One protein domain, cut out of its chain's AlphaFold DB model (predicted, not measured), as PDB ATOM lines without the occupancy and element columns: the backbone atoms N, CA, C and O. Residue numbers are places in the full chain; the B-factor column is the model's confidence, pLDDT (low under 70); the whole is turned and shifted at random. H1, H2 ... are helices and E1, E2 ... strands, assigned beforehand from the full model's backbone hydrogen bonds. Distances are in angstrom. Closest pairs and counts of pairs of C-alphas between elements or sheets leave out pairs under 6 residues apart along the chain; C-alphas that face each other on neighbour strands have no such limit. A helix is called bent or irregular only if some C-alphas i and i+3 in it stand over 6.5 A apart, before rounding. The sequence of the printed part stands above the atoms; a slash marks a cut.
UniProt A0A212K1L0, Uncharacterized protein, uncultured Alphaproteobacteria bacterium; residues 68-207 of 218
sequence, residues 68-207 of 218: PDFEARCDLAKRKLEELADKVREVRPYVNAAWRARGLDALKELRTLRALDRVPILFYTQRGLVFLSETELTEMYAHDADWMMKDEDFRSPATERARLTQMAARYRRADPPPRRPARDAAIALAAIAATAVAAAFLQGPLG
ATOM      1  N   PRO A  68      14.756 -22.458 -55.597       87.25
ATOM      2  CA  PRO A  68      15.366 -21.160 -55.856       87.25
ATOM      3  C   PRO A  68      15.822 -20.519 -54.539       87.25
ATOM      4  O   PRO A  68      15.214 -20.736 -53.481       87.25
ATOM      5  N   ASP A  69      16.926 -19.779 -54.598       90.00
ATOM      6  CA  ASP A  69      17.501 -19.048 -53.463       90.00
ATOM      7  C   ASP A  69      17.851 -19.932 -52.253       90.00
ATOM      8  O   ASP A  69      17.794 -19.488 -51.105       90.00
ATOM      9  N   PHE A  70      18.184 -21.206 -52.496       88.94
ATOM     10  CA  PHE A  70      18.562 -22.178 -51.467       88.94
ATOM     11  C   PHE A  70      19.582 -21.616 -50.471       88.94
ATOM     12  O   PHE A  70      19.312 -21.589 -49.269       88.94
ATOM     13  N   GLU A  71      20.718 -21.135 -50.980       89.69
ATOM     14  CA  GLU A  71      21.820 -20.623 -50.161       89.69
ATOM     15  C   GLU A  71      21.370 -19.405 -49.346       89.69
ATOM     16  O   GLU A  71      21.479 -19.405 -48.122       89.69
ATOM     17  N   ALA A  72      20.724 -18.431 -49.995       92.31
ATOM     18  CA  ALA A  72      20.238 -17.221 -49.337       92.31
ATOM     19  C   ALA A  72      19.220 -17.508 -48.216       92.31
ATOM     20  O   ALA A  72      19.262 -16.872 -47.157       92.31
ATOM     21  N   ARG A  73      18.312 -18.479 -48.409       93.44
ATOM     22  CA  ARG A  73      17.357 -18.904 -47.370       93.44
ATOM     23  C   ARG A  73      18.057 -19.590 -46.204       93.44
ATOM     24  O   ARG A  73      17.703 -19.319 -45.055       93.44
ATOM     25  N   CYS A  74      19.031 -20.453 -46.483       88.06
ATOM     26  CA  CYS A  74      19.804 -21.128 -45.445       88.06
ATOM     27  C   CYS A  74      20.619 -20.124 -44.622       88.06
ATOM     28  O   CYS A  74      20.581 -20.168 -43.395       88.06
ATOM     29  N   ASP A  75      21.284 -19.170 -45.270       89.44
ATOM     30  CA  ASP A  75      22.087 -18.151 -44.591       89.44
ATOM     31  C   ASP A  75      21.232 -17.168 -43.790       89.44
ATOM     32  O   ASP A  75      21.610 -16.743 -42.696       89.44
ATOM     33  N   LEU A  76      20.038 -16.824 -44.279       90.81
ATOM     34  CA  LEU A  76      19.077 -16.063 -43.487       90.81
ATOM     35  C   LEU A  76      18.618 -16.848 -42.250       90.81
ATOM     36  O   LEU A  76      18.586 -16.279 -41.160       90.81
ATOM     37  N   ALA A  77      18.288 -18.133 -42.398       87.19
ATOM     38  CA  ALA A  77      17.865 -18.973 -41.280       87.19
ATOM     39  C   ALA A  77      18.966 -19.092 -40.213       87.19
ATOM     40  O   ALA A  77      18.683 -18.891 -39.034       87.19
ATOM     41  N   LYS A  78      20.222 -19.320 -40.624       86.75
ATOM     42  CA  LYS A  78      21.387 -19.353 -39.723       86.75
ATOM     43  C   LYS A  78      21.527 -18.054 -38.930       86.75
ATOM     44  O   LYS A  78      21.535 -18.095 -37.704       86.75
ATOM     45  N   ARG A  79      21.501 -16.899 -39.607       89.94
ATOM     46  CA  ARG A  79      21.557 -15.586 -38.938       89.94
ATOM     47  C   ARG A  79      20.419 -15.385 -37.937       89.94
ATOM     48  O   ARG A  79      20.642 -14.881 -36.844       89.94
ATOM     49  N   LYS A  80      19.193 -15.802 -38.269       89.62
ATOM     50  CA  LYS A  80      18.051 -15.686 -37.345       89.62
ATOM     51  C   LYS A  80      18.153 -16.610 -36.135       89.62
ATOM     52  O   LYS A  80      17.718 -16.224 -35.052       89.62
ATOM     53  N   LEU A  81      18.750 -17.789 -36.289       83.94
ATOM     54  CA  LEU A  81      19.054 -18.674 -35.163       83.94
ATOM     55  C   LEU A  81      20.134 -18.075 -34.249       83.94
ATOM     56  O   LEU A  81      20.018 -18.171 -33.028       83.94
ATOM     57  N   GLU A  82      21.144 -17.417 -34.817       83.19
ATOM     58  CA  GLU A  82      22.168 -16.689 -34.056       83.19
ATOM     59  C   GLU A  82      21.565 -15.514 -33.270       83.19
ATOM     60  O   GLU A  82      21.760 -15.432 -32.056       83.19
ATOM     61  N   GLU A  83      20.745 -14.676 -33.916       87.06
ATOM     62  CA  GLU A  83      20.022 -13.572 -33.261       87.06
ATOM     63  C   GLU A  83      19.153 -14.070 -32.092       87.06
ATOM     64  O   GLU A  83      19.118 -13.462 -31.017       87.06
ATOM     65  N   LEU A  84      18.451 -15.195 -32.275       82.44
ATOM     66  CA  LEU A  84      17.642 -15.802 -31.219       82.44
ATOM     67  C   LEU A  84      18.507 -16.214 -30.024       82.44
ATOM     68  O   LEU A  84      18.131 -15.979 -28.875       82.44
ATOM     69  N   ALA A  85      19.666 -16.815 -30.273       78.00
ATOM     70  CA  ALA A  85      20.553 -17.245 -29.206       78.00
ATOM     71  C   ALA A  85      21.180 -16.075 -28.440       78.00
ATOM     72  O   ALA A  85      21.313 -16.154 -27.216       78.00
ATOM     73  N   ASP A  86      21.515 -14.979 -29.127       84.06
ATOM     74  CA  ASP A  86      21.916 -13.729 -28.479       84.06
ATOM     75  C   ASP A  86      20.814 -13.231 -27.538       84.06
ATOM     76  O   ASP A  86      21.079 -12.940 -26.369       84.06
ATOM     77  N   LYS A  87      19.557 -13.229 -27.996       84.75
ATOM     78  CA  LYS A  87      18.409 -12.832 -27.169       84.75
ATOM     79  C   LYS A  87      18.164 -13.766 -25.991       84.75
ATOM     80  O   LYS A  87      17.864 -13.297 -24.896       84.75
ATOM     81  N   VAL A  88      18.353 -15.070 -26.165       83.19
ATOM     82  CA  VAL A  88      18.301 -16.033 -25.058       83.19
ATOM     83  C   VAL A  88      19.385 -15.735 -24.018       83.19
ATOM     84  O   VAL A  88      19.100 -15.760 -22.818       83.19
ATOM     85  N   ARG A  89      20.615 -15.425 -24.449       83.56
ATOM     86  CA  ARG A  89      21.712 -15.037 -23.545       83.56
ATOM     87  C   ARG A  89      21.410 -13.736 -22.803       83.56
ATOM     88  O   ARG A  89      21.667 -13.666 -21.605       83.56
ATOM     89  N   GLU A  90      20.829 -12.755 -23.485       87.69
ATOM     90  CA  GLU A  90      20.423 -11.467 -22.912       87.69
ATOM     91  C   GLU A  90      19.311 -11.617 -21.860       87.69
ATOM     92  O   GLU A  90      19.381 -11.006 -20.799       87.69
ATOM     93  N   VAL A  91      18.299 -12.452 -22.117       85.25
ATOM     94  CA  VAL A  91      17.114 -12.597 -21.248       85.25
ATOM     95  C   VAL A  91      17.386 -13.455 -20.006       85.25
ATOM     96  O   VAL A  91      16.802 -13.218 -18.944       85.25
ATOM     97  N   ARG A  92      18.278 -14.447 -20.108       83.06
ATOM     98  CA  ARG A  92      18.539 -15.436 -19.048       83.06
ATOM     99  C   ARG A  92      18.813 -14.825 -17.657       83.06
ATOM    100  O   ARG A  92      18.215 -15.317 -16.699       83.06
ATOM    101  N   PRO A  93      19.645 -13.777 -17.486       87.50
ATOM    102  CA  PRO A  93      19.894 -13.184 -16.171       87.50
ATOM    103  C   PRO A  93      18.636 -12.605 -15.515       87.50
ATOM    104  O   PRO A  93      18.453 -12.770 -14.312       87.50
ATOM    105  N   TYR A  94      17.745 -11.980 -16.291       89.62
ATOM    106  CA  TYR A  94      16.492 -11.421 -15.773       89.62
ATOM    107  C   TYR A  94      15.561 -12.517 -15.264       89.62
ATOM    108  O   TYR A  94      14.948 -12.384 -14.207       89.62
ATOM    109  N   VAL A  95      15.499 -13.631 -15.992       85.31
ATOM    110  CA  VAL A  95      14.700 -14.791 -15.594       85.31
ATOM    111  C   VAL A  95      15.265 -15.411 -14.319       85.31
ATOM    112  O   VAL A  95      14.516 -15.656 -13.381       85.31
ATOM    113  N   ASN A  96      16.584 -15.585 -14.239       84.50
ATOM    114  CA  ASN A  96      17.240 -16.122 -13.044       84.50
ATOM    115  C   ASN A  96      17.136 -15.186 -11.827       84.50
ATOM    116  O   ASN A  96      17.172 -15.654 -10.691       84.50
ATOM    117  N   ALA A  97      17.003 -13.874 -12.046       87.69
ATOM    118  CA  ALA A  97      16.758 -12.908 -10.978       87.69
ATOM    119  C   ALA A  97      15.307 -12.953 -10.470       87.69
ATOM    120  O   ALA A  97      15.065 -12.757  -9.281       87.69
ATOM    121  N   ALA A  98      14.342 -13.211 -11.358       89.44
ATOM    122  CA  ALA A  98      12.921 -13.226 -11.023       89.44
ATOM    123  C   ALA A  98      12.416 -14.593 -10.525       89.44
ATOM    124  O   ALA A  98      11.489 -14.651  -9.714       89.44
ATOM    125  N   TRP A  99      13.011 -15.696 -10.984       86.12
ATOM    126  CA  TRP A  99      12.551 -17.054 -10.699       86.12
ATOM    127  C   TRP A  99      13.700 -17.990 -10.323       86.12
ATOM    128  O   TRP A  99      14.813 -17.890 -10.824       86.12
ATOM    129  N   ARG A 100      13.391 -18.973  -9.471       82.00
ATOM    130  CA  ARG A 100      14.295 -20.070  -9.105       82.00
ATOM    131  C   ARG A 100      13.708 -21.404  -9.549       82.00
ATOM    132  O   ARG A 100      12.537 -21.679  -9.280       82.00
ATOM    133  N   ALA A 101      14.535 -22.267 -10.137       78.19
ATOM    134  CA  ALA A 101      14.175 -23.621 -10.561       78.19
ATOM    135  C   ALA A 101      13.995 -24.598  -9.374       78.19
ATOM    136  O   ALA A 101      14.648 -25.632  -9.280       78.19
ATOM    137  N   ARG A 102      13.058 -24.304  -8.461       87.81
ATOM    138  CA  ARG A 102      12.769 -25.128  -7.265       87.81
ATOM    139  C   ARG A 102      12.295 -26.549  -7.577       87.81
ATOM    140  O   ARG A 102      12.227 -27.385  -6.685       87.81
ATOM    141  N   GLY A 103      11.933 -26.812  -8.828       90.06
ATOM    142  CA  GLY A 103      11.508 -28.129  -9.264       90.06
ATOM    143  C   GLY A 103      12.602 -29.197  -9.118       90.06
ATOM    144  O   GLY A 103      12.279 -30.322  -8.749       90.06
ATOM    145  N   LEU A 104      13.871 -28.858  -9.370       88.00
ATOM    146  CA  LEU A 104      14.985 -29.804  -9.214       88.00
ATOM    147  C   LEU A 104      15.241 -30.140  -7.745       88.00
ATOM    148  O   LEU A 104      15.425 -31.307  -7.407       88.00
ATOM    149  N   ASP A 105      15.169 -29.134  -6.871       90.94
ATOM    150  CA  ASP A 105      15.257 -29.331  -5.422       90.94
ATOM    151  C   ASP A 105      14.146 -30.294  -4.949       90.94
ATOM    152  O   ASP A 105      14.420 -31.302  -4.299       90.94
ATOM    153  N   ALA A 106      12.902 -30.065  -5.389       94.31
ATOM    154  CA  ALA A 106      11.772 -30.939  -5.073       94.31
ATOM    155  C   ALA A 106      11.928 -32.360  -5.644       94.31
ATOM    156  O   ALA A 106      11.542 -33.329  -4.993       94.31
ATOM    157  N   LEU A 107      12.500 -32.517  -6.843       92.56
ATOM    158  CA  LEU A 107      12.772 -33.833  -7.426       92.56
ATOM    159  C   LEU A 107      13.720 -34.649  -6.543       92.56
ATOM    160  O   LEU A 107      13.437 -35.816  -6.273       92.56
ATOM    161  N   LYS A 108      14.816 -34.037  -6.080       90.56
ATOM    162  CA  LYS A 108      15.790 -34.692  -5.196       90.56
ATOM    163  C   LYS A 108      15.121 -35.179  -3.921       90.56
ATOM    164  O   LYS A 108      15.283 -36.339  -3.557       90.56
ATOM    165  N   GLU A 109      14.320 -34.321  -3.292       93.19
ATOM    166  CA  GLU A 109      13.562 -34.656  -2.084       93.19
ATOM    167  C   GLU A 109      12.565 -35.796  -2.334       93.19
ATOM    168  O   GLU A 109      12.566 -36.785  -1.600       93.19
ATOM    169  N   LEU A 110      11.768 -35.729  -3.406       93.75
ATOM    170  CA  LEU A 110      10.805 -36.777  -3.760       93.75
ATOM    171  C   LEU A 110      11.483 -38.124  -4.033       93.75
ATOM    172  O   LEU A 110      10.943 -39.163  -3.656       93.75
ATOM    173  N   ARG A 111      12.674 -38.125  -4.643       88.25
ATOM    174  CA  ARG A 111      13.456 -39.343  -4.914       88.25
ATOM    175  C   ARG A 111      14.102 -39.957  -3.670       88.25
ATOM    176  O   ARG A 111      14.599 -41.074  -3.755       88.25
ATOM    177  N   THR A 112      14.048 -39.303  -2.508       90.19
ATOM    178  CA  THR A 112      14.390 -39.954  -1.228       90.19
ATOM    179  C   THR A 112      13.272 -40.869  -0.710       90.19
ATOM    180  O   THR A 112      13.512 -41.732   0.139       90.19
ATOM    181  N   LEU A 113      12.045 -40.714  -1.221       91.00
ATOM    182  CA  LEU A 113      10.879 -41.478  -0.790       91.00
ATOM    183  C   LEU A 113      10.784 -42.790  -1.575       91.00
ATOM    184  O   LEU A 113      10.301 -42.803  -2.703       91.00
ATOM    185  N   ARG A 114      11.123 -43.921  -0.937       85.44
ATOM    186  CA  ARG A 114      11.055 -45.263  -1.564       85.44
ATOM    187  C   ARG A 114       9.704 -45.598  -2.201       85.44
ATOM    188  O   ARG A 114       9.637 -46.318  -3.192       85.44
ATOM    189  N   ALA A 115       8.610 -45.075  -1.643       86.50
ATOM    190  CA  ALA A 115       7.266 -45.266  -2.193       86.50
ATOM    191  C   ALA A 115       7.096 -44.653  -3.598       86.50
ATOM    192  O   ALA A 115       6.204 -45.056  -4.343       86.50
ATOM    193  N   LEU A 116       7.947 -43.691  -3.963       86.19
ATOM    194  CA  LEU A 116       7.922 -42.979  -5.235       86.19
ATOM    195  C   LEU A 116       9.014 -43.436  -6.212       86.19
ATOM    196  O   LEU A 116       9.064 -42.910  -7.323       86.19
ATOM    197  N   ASP A 117       9.836 -44.437  -5.873       82.75
ATOM    198  CA  ASP A 117      10.925 -44.935  -6.739       82.75
ATOM    199  C   ASP A 117      10.434 -45.355  -8.134       82.75
ATOM    200  O   ASP A 117      11.154 -45.253  -9.123       82.75
ATOM    201  N   ARG A 118       9.182 -45.818  -8.226       79.56
ATOM    202  CA  ARG A 118       8.546 -46.266  -9.476       79.56
ATOM    203  C   ARG A 118       7.540 -45.266 -10.041       79.56
ATOM    204  O   ARG A 118       6.887 -45.552 -11.044       79.56
ATOM    205  N   VAL A 119       7.387 -44.112  -9.400       87.69
ATOM    206  CA  VAL A 119       6.493 -43.062  -9.876       87.69
ATOM    207  C   VAL A 119       7.270 -42.197 -10.866       87.69
ATOM    208  O   VAL A 119       8.297 -41.616 -10.497       87.69
ATOM    209  N   PRO A 120       6.827 -42.102 -12.128       89.75
ATOM    210  CA  PRO A 120       7.463 -41.200 -13.065       89.75
ATOM    211  C   PRO A 120       7.214 -39.743 -12.667       89.75
ATOM    212  O   PRO A 120       6.093 -39.377 -12.312       89.75
ATOM    213  N   ILE A 121       8.243 -38.904 -12.774       90.62
ATOM    214  CA  ILE A 121       8.154 -37.469 -12.480       90.62
ATOM    215  C   ILE A 121       8.392 -36.692 -13.776       90.62
ATOM    216  O   ILE A 121       9.351 -36.964 -14.498       90.62
ATOM    217  N   LEU A 122       7.511 -35.726 -14.065       90.00
ATOM    218  CA  LEU A 122       7.697 -34.764 -15.150       90.00
ATOM    219  C   LEU A 122       7.844 -33.344 -14.643       90.00
ATOM    220  O   LEU A 122       7.019 -32.862 -13.868       90.00
ATOM    221  N   PHE A 123       8.770 -32.621 -15.259       89.06
ATOM    222  CA  PHE A 123       8.733 -31.170 -15.282       89.06
ATOM    223  C   PHE A 123       7.737 -30.662 -16.314       89.06
ATOM    224  O   PHE A 123       7.783 -31.015 -17.490       89.06
ATOM    225  N   TYR A 124       6.853 -29.780 -15.869       87.81
ATOM    226  CA  TYR A 124       5.869 -29.115 -16.710       87.81
ATOM    227  C   TYR A 124       6.189 -27.618 -16.727       87.81
ATOM    228  O   TYR A 124       5.953 -26.924 -15.737       87.81
ATOM    229  N   THR A 125       6.777 -27.118 -17.816       82.88
ATOM    230  CA  THR A 125       7.433 -25.789 -17.865       82.88
ATOM    231  C   THR A 125       7.054 -24.984 -19.109       82.88
ATOM    232  O   THR A 125       6.713 -25.573 -20.121       82.88
ATOM    233  N   GLN A 126       7.064 -23.651 -19.064       81.12
ATOM    234  CA  GLN A 126       6.741 -22.800 -20.225       81.12
ATOM    235  C   GLN A 126       7.961 -22.634 -21.139       81.12
ATOM    236  O   GLN A 126       9.076 -22.563 -20.632       81.12
ATOM    237  N   ARG A 127       7.757 -22.510 -22.463       70.75
ATOM    238  CA  ARG A 127       8.832 -22.373 -23.474       70.75
ATOM    239  C   ARG A 127       9.845 -21.277 -23.116       70.75
ATOM    240  O   ARG A 127      11.045 -21.502 -23.201       70.75
ATOM    241  N   GLY A 128       9.362 -20.134 -22.629       67.56
ATOM    242  CA  GLY A 128      10.191 -19.000 -22.208       67.56
ATOM    243  C   GLY A 128      10.787 -19.097 -20.803       67.56
ATOM    244  O   GLY A 128      11.326 -18.107 -20.339       67.56
ATOM    245  N   LEU A 129      10.662 -20.231 -20.105       67.88
ATOM    246  CA  LEU A 129      11.279 -20.483 -18.793       67.88
ATOM    247  C   LEU A 129      12.187 -21.723 -18.809       67.88
ATOM    248  O   LEU A 129      12.734 -22.109 -17.776       67.88
ATOM    249  N   VAL A 130      12.368 -22.360 -19.972       68.44
ATOM    250  CA  VAL A 130      13.297 -23.483 -20.137       68.44
ATOM    251  C   VAL A 130      14.703 -22.938 -20.378       68.44
ATOM    252  O   VAL A 130      15.213 -22.963 -21.491       68.44
ATOM    253  N   PHE A 131      15.337 -22.439 -19.318       70.75
ATOM    254  CA  PHE A 131      16.752 -22.047 -19.342       70.75
ATOM    255  C   PHE A 131      17.626 -22.970 -18.498       70.75
ATOM    256  O   PHE A 131      18.667 -22.534 -18.008       70.75
ATOM    257  N   LEU A 132      17.224 -24.236 -18.348       70.06
ATOM    258  CA  LEU A 132      18.057 -25.219 -17.665       70.06
ATOM    259  C   LEU A 132      19.428 -25.271 -18.347       70.06
ATOM    260  O   LEU A 132      19.541 -25.371 -19.571       70.06
ATOM    261  N   SER A 133      20.469 -25.129 -17.542       73.12
ATOM    262  CA  SER A 133      21.843 -25.415 -17.926       73.12
ATOM    263  C   SER A 133      22.008 -26.901 -18.252       73.12
ATOM    264  O   SER A 133      21.201 -27.744 -17.858       73.12
ATOM    265  N   GLU A 134      23.086 -27.241 -18.952       74.00
ATOM    266  CA  GLU A 134      23.457 -28.636 -19.199       74.00
ATOM    267  C   GLU A 134      23.593 -29.432 -17.892       74.00
ATOM    268  O   GLU A 134      23.141 -30.574 -17.811       74.00
ATOM    269  N   THR A 135      24.138 -28.811 -16.842       77.00
ATOM    270  CA  THR A 135      24.242 -29.411 -15.507       77.00
ATOM    271  C   THR A 135      22.867 -29.725 -14.919       77.00
ATOM    272  O   THR A 135      22.643 -30.836 -14.448       77.00
ATOM    273  N   GLU A 136      21.922 -28.787 -14.996       80.94
ATOM    274  CA  GLU A 136      20.550 -28.977 -14.507       80.94
ATOM    275  C   GLU A 136      19.784 -30.043 -15.305       80.94
ATOM    276  O   GLU A 136      19.031 -30.829 -14.728       80.94
ATOM    277  N   LEU A 137      19.992 -30.114 -16.624       80.00
ATOM    278  CA  LEU A 137      19.430 -31.176 -17.463       80.00
ATOM    279  C   LEU A 137      20.030 -32.539 -17.114       80.00
ATOM    280  O   LEU A 137      19.297 -33.512 -16.955       80.00
ATOM    281  N   THR A 138      21.350 -32.608 -16.954       80.19
ATOM    282  CA  THR A 138      22.054 -33.835 -16.555       80.19
ATOM    283  C   THR A 138      21.537 -34.336 -15.213       80.19
ATOM    284  O   THR A 138      21.249 -35.520 -15.060       80.19
ATOM    285  N   GLU A 139      21.347 -33.430 -14.258       83.81
ATOM    286  CA  GLU A 139      20.803 -33.748 -12.943       83.81
ATOM    287  C   GLU A 139      19.348 -34.233 -13.016       83.81
ATOM    288  O   GLU A 139      19.006 -35.253 -12.419       83.81
ATOM    289  N   MET A 140      18.499 -33.568 -13.805       86.88
ATOM    290  CA  MET A 140      17.131 -34.020 -14.070       86.88
ATOM    291  C   MET A 140      17.107 -35.468 -14.586       86.88
ATOM    292  O   MET A 140      16.346 -36.296 -14.078       86.88
ATOM    293  N   TYR A 141      17.947 -35.785 -15.573       83.00
ATOM    294  CA  TYR A 141      18.013 -37.126 -16.151       83.00
ATOM    295  C   TYR A 141      18.617 -38.157 -15.197       83.00
ATOM    296  O   TYR A 141      18.127 -39.282 -15.153       83.00
ATOM    297  N   ALA A 142      19.609 -37.778 -14.387       83.06
ATOM    298  CA  ALA A 142      20.189 -38.644 -13.359       83.06
ATOM    299  C   ALA A 142      19.168 -39.075 -12.289       83.06
ATOM    300  O   ALA A 142      19.336 -40.110 -11.648       83.06
ATOM    301  N   HIS A 143      18.093 -38.303 -12.117       85.81
ATOM    302  CA  HIS A 143      16.982 -38.597 -11.213       85.81
ATOM    303  C   HIS A 143      15.753 -39.211 -11.915       85.81
ATOM    304  O   HIS A 143      14.651 -39.212 -11.349       85.81
ATOM    305  N   ASP A 144      15.929 -39.741 -13.132       84.94
ATOM    306  CA  ASP A 144      14.884 -40.364 -13.952       84.94
ATOM    307  C   ASP A 144      13.632 -39.469 -14.083       84.94
ATOM    308  O   ASP A 144      12.488 -39.923 -13.958       84.94
ATOM    309  N   ALA A 145      13.835 -38.164 -14.285       87.25
ATOM    310  CA  ALA A 145      12.762 -37.227 -14.596       87.25
ATOM    311  C   ALA A 145      12.714 -36.921 -16.099       87.25
ATOM    312  O   ALA A 145      13.735 -36.793 -16.773       87.25
ATOM    313  N   ASP A 146      11.497 -36.788 -16.622       86.44
ATOM    314  CA  ASP A 146      11.236 -36.293 -17.974       86.44
ATOM    315  C   ASP A 146      10.674 -34.861 -17.907       86.44
ATOM    316  O   ASP A 146      10.445 -34.297 -16.837       86.44
ATOM    317  N   TRP A 147      10.426 -34.243 -19.060       84.56
ATOM    318  CA  TRP A 147       9.849 -32.901 -19.129       84.56
ATOM    319  C   TRP A 147       8.846 -32.761 -20.279       84.56
ATOM    320  O   TRP A 147       8.803 -33.577 -21.209       84.56
ATOM    321  N   MET A 148       7.999 -31.732 -20.192       84.38
ATOM    322  CA  MET A 148       6.975 -31.384 -21.178       84.38
ATOM    323  C   MET A 148       6.679 -29.868 -21.142       84.38
ATOM    324  O   MET A 148       6.514 -29.283 -20.070       84.38
ATOM    325  N   MET A 149       6.587 -29.219 -22.310       81.94
ATOM    326  CA  MET A 149       6.443 -27.750 -22.427       81.94
ATOM    327  C   MET A 149       4.999 -27.269 -22.421       81.94
ATOM    328  O   MET A 149       4.312 -27.660 -23.349       81.94
ATOM    329  N   LYS A 150       4.564 -26.386 -21.512       80.25
ATOM    330  CA  LYS A 150       3.217 -25.778 -21.367       80.25
ATOM    331  C   LYS A 150       2.650 -25.051 -22.604       80.25
ATOM    332  O   LYS A 150       1.577 -24.481 -22.501       80.25
ATOM    333  N   ASP A 151       3.371 -25.034 -23.717       68.19
ATOM    334  CA  ASP A 151       3.115 -24.172 -24.871       68.19
ATOM    335  C   ASP A 151       1.771 -24.465 -25.554       68.19
ATOM    336  O   ASP A 151       1.498 -25.612 -25.908       68.19
ATOM    337  N   GLU A 152       0.953 -23.429 -25.739       61.41
ATOM    338  CA  GLU A 152      -0.358 -23.496 -26.394       61.41
ATOM    339  C   GLU A 152      -0.224 -23.667 -27.917       61.41
ATOM    340  O   GLU A 152      -1.039 -24.361 -28.524       61.41
ATOM    341  N   ASP A 153       0.848 -23.147 -28.528       59.03
ATOM    342  CA  ASP A 153       1.025 -23.109 -29.989       59.03
ATOM    343  C   ASP A 153       1.296 -24.494 -30.606       59.03
ATOM    344  O   ASP A 153       1.072 -24.725 -31.794       59.03
ATOM    345  N   PHE A 154       1.780 -25.442 -29.798       54.12
ATOM    346  CA  PHE A 154       2.205 -26.776 -30.247       54.12
ATOM    347  C   PHE A 154       1.427 -27.912 -29.581       54.12
ATOM    348  O   PHE A 154       1.817 -29.083 -29.674       54.12
ATOM    349  N   ARG A 155       0.330 -27.598 -28.881       62.88
ATOM    350  CA  ARG A 155      -0.399 -28.577 -28.076       62.88
ATOM    351  C   ARG A 155      -1.855 -28.723 -28.450       62.88
ATOM    352  O   ARG A 155      -2.642 -27.789 -28.416       62.88
ATOM    353  N   SER A 156      -2.233 -29.986 -28.618       75.19
ATOM    354  CA  SER A 156      -3.589 -30.430 -28.331       75.19
ATOM    355  C   SER A 156      -3.610 -31.139 -26.966       75.19
ATOM    356  O   SER A 156      -2.637 -31.827 -26.624       75.19
ATOM    357  N   PRO A 157      -4.720 -31.082 -26.207       84.00
ATOM    358  CA  PRO A 157      -4.918 -31.923 -25.023       84.00
ATOM    359  C   PRO A 157      -4.723 -33.427 -25.292       84.00
ATOM    360  O   PRO A 157      -4.394 -34.196 -24.388       84.00
ATOM    361  N   ALA A 158      -4.902 -33.867 -26.544       84.31
ATOM    362  CA  ALA A 158      -4.644 -35.244 -26.948       84.31
ATOM    363  C   ALA A 158      -3.146 -35.591 -26.907       84.31
ATOM    364  O   ALA A 158      -2.790 -36.672 -26.440       84.31
ATOM    365  N   THR A 159      -2.266 -34.672 -27.317       80.50
ATOM    366  CA  THR A 159      -0.807 -34.867 -27.288       80.50
ATOM    367  C   THR A 159      -0.283 -34.987 -25.855       80.50
ATOM    368  O   THR A 159       0.514 -35.878 -25.560       80.50
ATOM    369  N   GLU A 160      -0.765 -34.141 -24.938       84.69
ATOM    370  CA  GLU A 160      -0.413 -34.237 -23.513       84.69
ATOM    371  C   GLU A 160      -0.852 -35.573 -22.919       84.69
ATOM    372  O   GLU A 160      -0.063 -36.273 -22.281       84.69
ATOM    373  N   ARG A 161      -2.109 -35.951 -23.176       88.88
ATOM    374  CA  ARG A 161      -2.671 -37.216 -22.710       88.88
ATOM    375  C   ARG A 161      -1.854 -38.392 -23.225       88.88
ATOM    376  O   ARG A 161      -1.478 -39.246 -22.430       88.88
ATOM    377  N   ALA A 162      -1.537 -38.411 -24.518       86.06
ATOM    378  CA  ALA A 162      -0.725 -39.459 -25.120       86.06
ATOM    379  C   ALA A 162       0.644 -39.582 -24.434       86.06
ATOM    380  O   ALA A 162       1.045 -40.691 -24.083       86.06
ATOM    381  N   ARG A 163       1.326 -38.461 -24.159       83.50
ATOM    382  CA  ARG A 163       2.640 -38.460 -23.497       83.50
ATOM    383  C   ARG A 163       2.568 -38.933 -22.045       83.50
ATOM    384  O   ARG A 163       3.372 -39.772 -21.640       83.50
ATOM    385  N   LEU A 164       1.578 -38.469 -21.280       89.56
ATOM    386  CA  LEU A 164       1.344 -38.938 -19.908       89.56
ATOM    387  C   LEU A 164       1.018 -40.438 -19.875       89.56
ATOM    388  O   LEU A 164       1.576 -41.174 -19.060       89.56
ATOM    389  N   THR A 165       0.165 -40.917 -20.787       88.88
ATOM    390  CA  THR A 165      -0.179 -42.339 -20.910       88.88
ATOM    391  C   THR A 165       1.033 -43.183 -21.297       88.88
ATOM    392  O   THR A 165       1.276 -44.212 -20.665       88.88
ATOM    393  N   GLN A 166       1.813 -42.758 -22.293       83.81
ATOM    394  CA  GLN A 166       3.016 -43.463 -22.737       83.81
ATOM    395  C   GLN A 166       4.021 -43.606 -21.596       83.81
ATOM    396  O   GLN A 166       4.554 -44.693 -21.365       83.81
ATOM    397  N   MET A 167       4.254 -42.528 -20.851       84.94
ATOM    398  CA  MET A 167       5.191 -42.571 -19.744       84.94
ATOM    399  C   MET A 167       4.684 -43.453 -18.598       84.94
ATOM    400  O   MET A 167       5.428 -44.307 -18.116       84.94
ATOM    401  N   ALA A 168       3.417 -43.314 -18.197       87.25
ATOM    402  CA  ALA A 168       2.833 -44.186 -17.181       87.25
ATOM    403  C   ALA A 168       2.927 -45.668 -17.592       87.25
ATOM    404  O   ALA A 168       3.250 -46.523 -16.769       87.25
ATOM    405  N   ALA A 169       2.701 -45.982 -18.872       85.50
ATOM    406  CA  ALA A 169       2.829 -47.337 -19.400       85.50
ATOM    407  C   ALA A 169       4.277 -47.854 -19.371       85.50
ATOM    408  O   ALA A 169       4.491 -49.000 -18.975       85.50
ATOM    409  N   ARG A 170       5.269 -47.029 -19.738       78.06
ATOM    410  CA  ARG A 170       6.699 -47.386 -19.683       78.06
ATOM    411  C   ARG A 170       7.116 -47.809 -18.274       78.06
ATOM    412  O   ARG A 170       7.753 -48.844 -18.121       78.06
ATOM    413  N   TYR A 171       6.709 -47.051 -17.259       77.06
ATOM    414  CA  TYR A 171       7.052 -47.338 -15.863       77.06
ATOM    415  C   TYR A 171       6.302 -48.538 -15.281       77.06
ATOM    416  O   TYR A 171       6.837 -49.233 -14.427       77.06
ATOM    417  N   ARG A 172       5.087 -48.830 -15.763       81.56
ATOM    418  CA  ARG A 172       4.356 -50.045 -15.366       81.56
ATOM    419  C   ARG A 172       4.953 -51.328 -15.946       81.56
ATOM    420  O   ARG A 172       4.785 -52.380 -15.346       81.56
ATOM    421  N   ARG A 173       5.565 -51.257 -17.133       74.62
ATOM    422  CA  ARG A 173       6.056 -52.435 -17.875       74.62
ATOM    423  C   ARG A 173       7.516 -52.783 -17.600       74.62
ATOM    424  O   ARG A 173       7.912 -53.906 -17.883       74.62
ATOM    425  N   ALA A 174       8.312 -51.837 -17.117       63.81
ATOM    426  CA  ALA A 174       9.728 -52.057 -16.871       63.81
ATOM    427  C   ALA A 174       9.967 -52.597 -15.455       63.81
ATOM    428  O   ALA A 174       9.582 -51.954 -14.478       63.81
ATOM    429  N   ASP A 175      10.626 -53.752 -15.351       58.97
ATOM    430  CA  ASP A 175      11.164 -54.269 -14.092       58.97
ATOM    431  C   ASP A 175      12.640 -54.670 -14.283       58.97
ATOM    432  O   ASP A 175      12.917 -55.619 -15.020       58.97
ATOM    433  N   PRO A 176      13.600 -53.949 -13.670       58.12
ATOM    434  CA  PRO A 176      13.428 -52.696 -12.922       58.12
ATOM    435  C   PRO A 176      13.018 -51.519 -13.835       58.12
ATOM    436  O   PRO A 176      13.164 -51.614 -15.059       58.12
ATOM    437  N   PRO A 177      12.525 -50.388 -13.280       57.16
ATOM    438  CA  PRO A 177      12.368 -49.166 -14.065       57.16
ATOM    439  C   PRO A 177      13.694 -48.851 -14.769       57.16
ATOM    440  O   PRO A 177      14.761 -49.086 -14.189       57.16
ATOM    441  N   PRO A 178      13.657 -48.373 -16.023       56.97
ATOM    442  CA  PRO A 178      14.875 -48.155 -16.772       56.97
ATOM    443  C   PRO A 178      15.607 -46.995 -16.110       56.97
ATOM    444  O   PRO A 178      15.208 -45.850 -16.305       56.97
ATOM    445  N   ARG A 179      16.659 -47.296 -15.342       56.94
ATOM    446  CA  ARG A 179      17.653 -46.296 -14.962       56.94
ATOM    447  C   ARG A 179      18.239 -45.803 -16.265       56.94
ATOM    448  O   ARG A 179      18.927 -46.575 -16.943       56.94
ATOM    449  N   ARG A 180      17.911 -44.581 -16.680       56.09
ATOM    450  CA  ARG A 180      18.582 -44.038 -17.857       56.09
ATOM    451  C   ARG A 180      20.038 -43.825 -17.453       56.09
ATOM    452  O   ARG A 180      20.287 -43.150 -16.453       56.09
ATOM    453  N   PRO A 181      21.020 -44.410 -18.159       47.66
ATOM    454  CA  PRO A 181      22.383 -43.952 -17.971       47.66
ATOM    455  C   PRO A 181      22.383 -42.443 -18.243       47.66
ATOM    456  O   PRO A 181      21.733 -41.992 -19.187       47.66
ATOM    457  N   ALA A 182      23.111 -41.664 -17.436       46.84
ATOM    458  CA  ALA A 182      23.233 -40.201 -17.561       46.84
ATOM    459  C   ALA A 182      23.596 -39.720 -18.986       46.84
ATOM    460  O   ALA A 182      23.487 -38.545 -19.307       46.84
ATOM    461  N   ARG A 183      23.991 -40.650 -19.854       41.44
ATOM    462  CA  ARG A 183      24.344 -40.496 -21.259       41.44
ATOM    463  C   ARG A 183      23.167 -40.190 -22.201       41.44
ATOM    464  O   ARG A 183      23.375 -39.478 -23.175       41.44
ATOM    465  N   ASP A 184      21.937 -40.617 -21.892       38.72
ATOM    466  CA  ASP A 184      20.741 -40.277 -22.700       38.72
ATOM    467  C   ASP A 184      20.325 -38.799 -22.549       38.72
ATOM    468  O   ASP A 184      19.542 -38.278 -23.349       38.72
ATOM    469  N   ALA A 185      20.885 -38.103 -21.550       41.19
ATOM    470  CA  ALA A 185      20.770 -36.656 -21.403       41.19
ATOM    471  C   ALA A 185      21.315 -35.913 -22.627       41.19
ATOM    472  O   ALA A 185      20.727 -34.913 -23.032       41.19
ATOM    473  N   ALA A 186      22.380 -36.431 -23.251       37.28
ATOM    474  CA  ALA A 186      23.051 -35.806 -24.388       37.28
ATOM    475  C   ALA A 186      22.163 -35.744 -25.646       37.28
ATOM    476  O   ALA A 186      22.186 -34.753 -26.370       37.28
ATOM    477  N   ILE A 187      21.317 -36.756 -25.880       40.47
ATOM    478  CA  ILE A 187      20.439 -36.828 -27.065       40.47
ATOM    479  C   ILE A 187      19.241 -35.878 -26.919       40.47
ATOM    480  O   ILE A 187      18.833 -35.215 -27.871       40.47
ATOM    481  N   ALA A 188      18.688 -35.754 -25.711       39.12
ATOM    482  CA  ALA A 188      17.652 -34.761 -25.448       39.12
ATOM    483  C   ALA A 188      18.223 -33.334 -25.368       39.12
ATOM    484  O   ALA A 188      17.542 -32.390 -25.775       39.12
ATOM    485  N   LEU A 189      19.483 -33.186 -24.931       38.53
ATOM    486  CA  LEU A 189      20.251 -31.959 -25.107       38.53
ATOM    487  C   LEU A 189      20.337 -31.621 -26.587       38.53
ATOM    488  O   LEU A 189      19.952 -30.519 -26.908       38.53
ATOM    489  N   ALA A 190      20.690 -32.536 -27.494       37.88
ATOM    490  CA  ALA A 190      20.747 -32.247 -28.931       37.88
ATOM    491  C   ALA A 190      19.413 -31.742 -29.515       37.88
ATOM    492  O   ALA A 190      19.437 -30.880 -30.376       37.88
ATOM    493  N   ALA A 191      18.246 -32.158 -29.011       36.47
ATOM    494  CA  ALA A 191      16.954 -31.627 -29.472       36.47
ATOM    495  C   ALA A 191      16.631 -30.216 -28.922       36.47
ATOM    496  O   ALA A 191      16.054 -29.381 -29.619       36.47
ATOM    497  N   ILE A 192      17.021 -29.913 -27.678       41.25
ATOM    498  CA  ILE A 192      16.836 -28.579 -27.063       41.25
ATOM    499  C   ILE A 192      17.938 -27.608 -27.532       41.25
ATOM    500  O   ILE A 192      17.680 -26.440 -27.803       41.25
ATOM    501  N   ALA A 193      19.152 -28.117 -27.713       37.62
ATOM    502  CA  ALA A 193      20.353 -27.480 -28.234       37.62
ATOM    503  C   ALA A 193      20.282 -27.307 -29.762       37.62
ATOM    504  O   ALA A 193      20.697 -26.278 -30.265       37.62
ATOM    505  N   ALA A 194      19.625 -28.171 -30.532       36.72
ATOM    506  CA  ALA A 194      19.292 -27.851 -31.929       36.72
ATOM    507  C   ALA A 194      18.361 -26.626 -32.017       36.72
ATOM    508  O   ALA A 194      18.350 -25.923 -33.021       36.72
ATOM    509  N   THR A 195      17.661 -26.303 -30.922       39.09
ATOM    510  CA  THR A 195      16.858 -25.080 -30.795       39.09
ATOM    511  C   THR A 195      17.607 -23.925 -30.088       39.09
ATOM    512  O   THR A 195      17.127 -22.796 -30.120       39.09
ATOM    513  N   ALA A 196      18.785 -24.154 -29.476       34.34
ATOM    514  CA  ALA A 196      19.501 -23.159 -28.647       34.34
ATOM    515  C   ALA A 196      21.051 -23.083 -28.794       34.34
ATOM    516  O   ALA A 196      21.676 -22.202 -28.212       34.34
ATOM    517  N   VAL A 197      21.701 -23.968 -29.555       37.81
ATOM    518  CA  VAL A 197      23.163 -24.238 -29.594       37.81
ATOM    519  C   VAL A 197      23.724 -24.318 -31.018       37.81
ATOM    520  O   VAL A 197      24.943 -24.260 -31.180       37.81
ATOM    521  N   ALA A 198      22.895 -24.242 -32.067       39.06
ATOM    522  CA  ALA A 198      23.394 -23.845 -33.393       39.06
ATOM    523  C   ALA A 198      24.174 -22.503 -33.353       39.06
ATOM    524  O   ALA A 198      24.955 -22.213 -34.252       39.06
ATOM    525  N   ALA A 199      24.036 -21.732 -32.267       38.97
ATOM    526  CA  ALA A 199      24.733 -20.478 -32.010       38.97
ATOM    527  C   ALA A 199      25.886 -20.531 -30.978       38.97
ATOM    528  O   ALA A 199      26.467 -19.488 -30.688       38.97
ATOM    529  N   ALA A 200      26.235 -21.688 -30.398       41.16
ATOM    530  CA  ALA A 200      27.367 -21.781 -29.455       41.16
ATOM    531  C   ALA A 200      28.626 -22.445 -30.050       41.16
ATOM    532  O   ALA A 200      29.699 -22.333 -29.465       41.16
ATOM    533  N   PHE A 201      28.543 -23.058 -31.237       41.34
ATOM    534  CA  PHE A 201      29.682 -23.742 -31.875       41.34
ATOM    535  C   PHE A 201      30.402 -22.951 -32.981       41.34
ATOM    536  O   PHE A 201      31.344 -23.458 -33.583       41.34
ATOM    537  N   LEU A 202      30.051 -21.681 -33.205       42.16
ATOM    538  CA  LEU A 202      30.786 -20.795 -34.124       42.16
ATOM    539  C   LEU A 202      32.070 -20.180 -33.528       42.16
ATOM    540  O   LEU A 202      32.723 -19.378 -34.187       42.16
ATOM    541  N   GLN A 203      32.476 -20.557 -32.308       42.22
ATOM    542  CA  GLN A 203      33.706 -20.053 -31.671       42.22
ATOM    543  C   GLN A 203      34.638 -21.151 -31.130       42.22
ATOM    544  O   GLN A 203      35.297 -20.969 -30.107       42.22
ATOM    545  N   GLY A 204      34.744 -22.284 -31.829       35.72
ATOM    546  CA  GLY A 204      35.856 -23.217 -31.617       35.72
ATOM    547  C   GLY A 204      37.198 -22.620 -32.094       35.72
ATOM    548  O   GLY A 204      37.221 -21.871 -33.075       35.72
ATOM    549  N   PRO A 205      38.336 -22.944 -31.450       36.16
ATOM    550  CA  PRO A 205      39.635 -22.284 -31.658       36.16
ATOM    551  C   PRO A 205      40.274 -22.478 -33.048       36.16
ATOM    552  O   PRO A 205      41.325 -21.900 -33.314       36.16
ATOM    553  N   LEU A 206      39.641 -23.214 -33.966       41.34
ATOM    554  CA  LEU A 206      40.113 -23.379 -35.346       41.34
ATOM    555  C   LEU A 206      39.664 -22.249 -36.292       41.34
ATOM    556  O   LEU A 206      40.301 -22.034 -37.318       41.34
ATOM    557  N   GLY A 207      38.643 -21.461 -35.929       32.84
ATOM    558  CA  GLY A 207      38.181 -20.323 -36.742       32.84
ATOM    559  C   GLY A 207      39.099 -19.094 -36.696       32.84
ATOM    560  O   GLY A 207      39.028 -18.244 -37.574       32.84
TER     561      GLY A 207
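AT A GLANCE: This is residues 68 to 207 of the 218 residues of an uncharacterized protein of uncultured Alphaproteobacteria bacterium (UniProt A0A212K1L0). What is the main picture? A small parallel sheet of two strands, E1 and E2, sits in the middle of a loose helical body, with H2 and H3 on one side, H4 on the other, and H5 packed on H3. The long helix H1 runs off at one end, and residues 68 to 77 stick out there. How is it made up? The printed part has 140 residues, mostly helix, in the order H1, H2, E1, H3, E2, H4, H5; it is loose, with a radius of gyration of the C-alphas of 18.0 A, and elongated, spanning 55 by 36 by 32 A.

HOW THE PARTS SIT: What follows the first helix? H1, residues 70 to 98, is apart from H2, residues 102 to 110, across a tight link. H2 touches H3, residues 134 to 142, at a shallow tilt of 25 degrees, the same way; their closest C-alphas are those of Leu 104 and Met 140, 6.8 A apart. How do the strands pair? E1, residues 121 to 125, and E2, residues 145 to 149, are parallel, 27 degrees between their directions, with N 123 and O 146 at 2.8 A and N 146 and O 121 at 3.0 A. E1, H3 and E2 form a strand-helix-strand unit, two parallel neighbour strands with a helix between, whose crossover is right-handed. Where do the last helices lie? H4, residues 157 to 173, and E2 are near each other, with 5 pairs of C-alphas within 10 A. H5, residues 182 to 193, touches H3 at a steep tilt of 47 degrees, opposite ways; the closest C-alphas are those of Ala 142 and Ala 182, 5.4 A apart. Are the helix backbones complete? Each O i to N i+4 pair is within hydrogen-bond range in H2, H3 and H4, against 23 of 25 in H1 and 5 of 8 in H5.

IN THESE COORDINATES: Where does H1 run? It measures 41.8 A from C-alpha 70 at (18.562, -22.178, -51.467) to C-alpha 98 at (12.921, -13.226, -11.023). It has a kink of 33 degrees near residue 91 and is only just irregular, C-alphas 90 and 93 being 7.0 A apart. How long are the later helices? H4 measures 24.3 A and H5 16.9 A, ending at C-alpha 193 at (20.353, -27.480, -28.234).

THE WHOLE: How far does it reach? The C-alphas farthest apart, those of Pro 68 and Arg 114, are 59.6 A apart. Is it continuous? The printed part has no cut, and none of the links between named elements is long, but residues 194 to 207 hold no named element. Where is confidence low? The mean pLDDT of the printed part is 73.7, and residues 128 to 130, 151 to 155 and 174 to 207 are under 70.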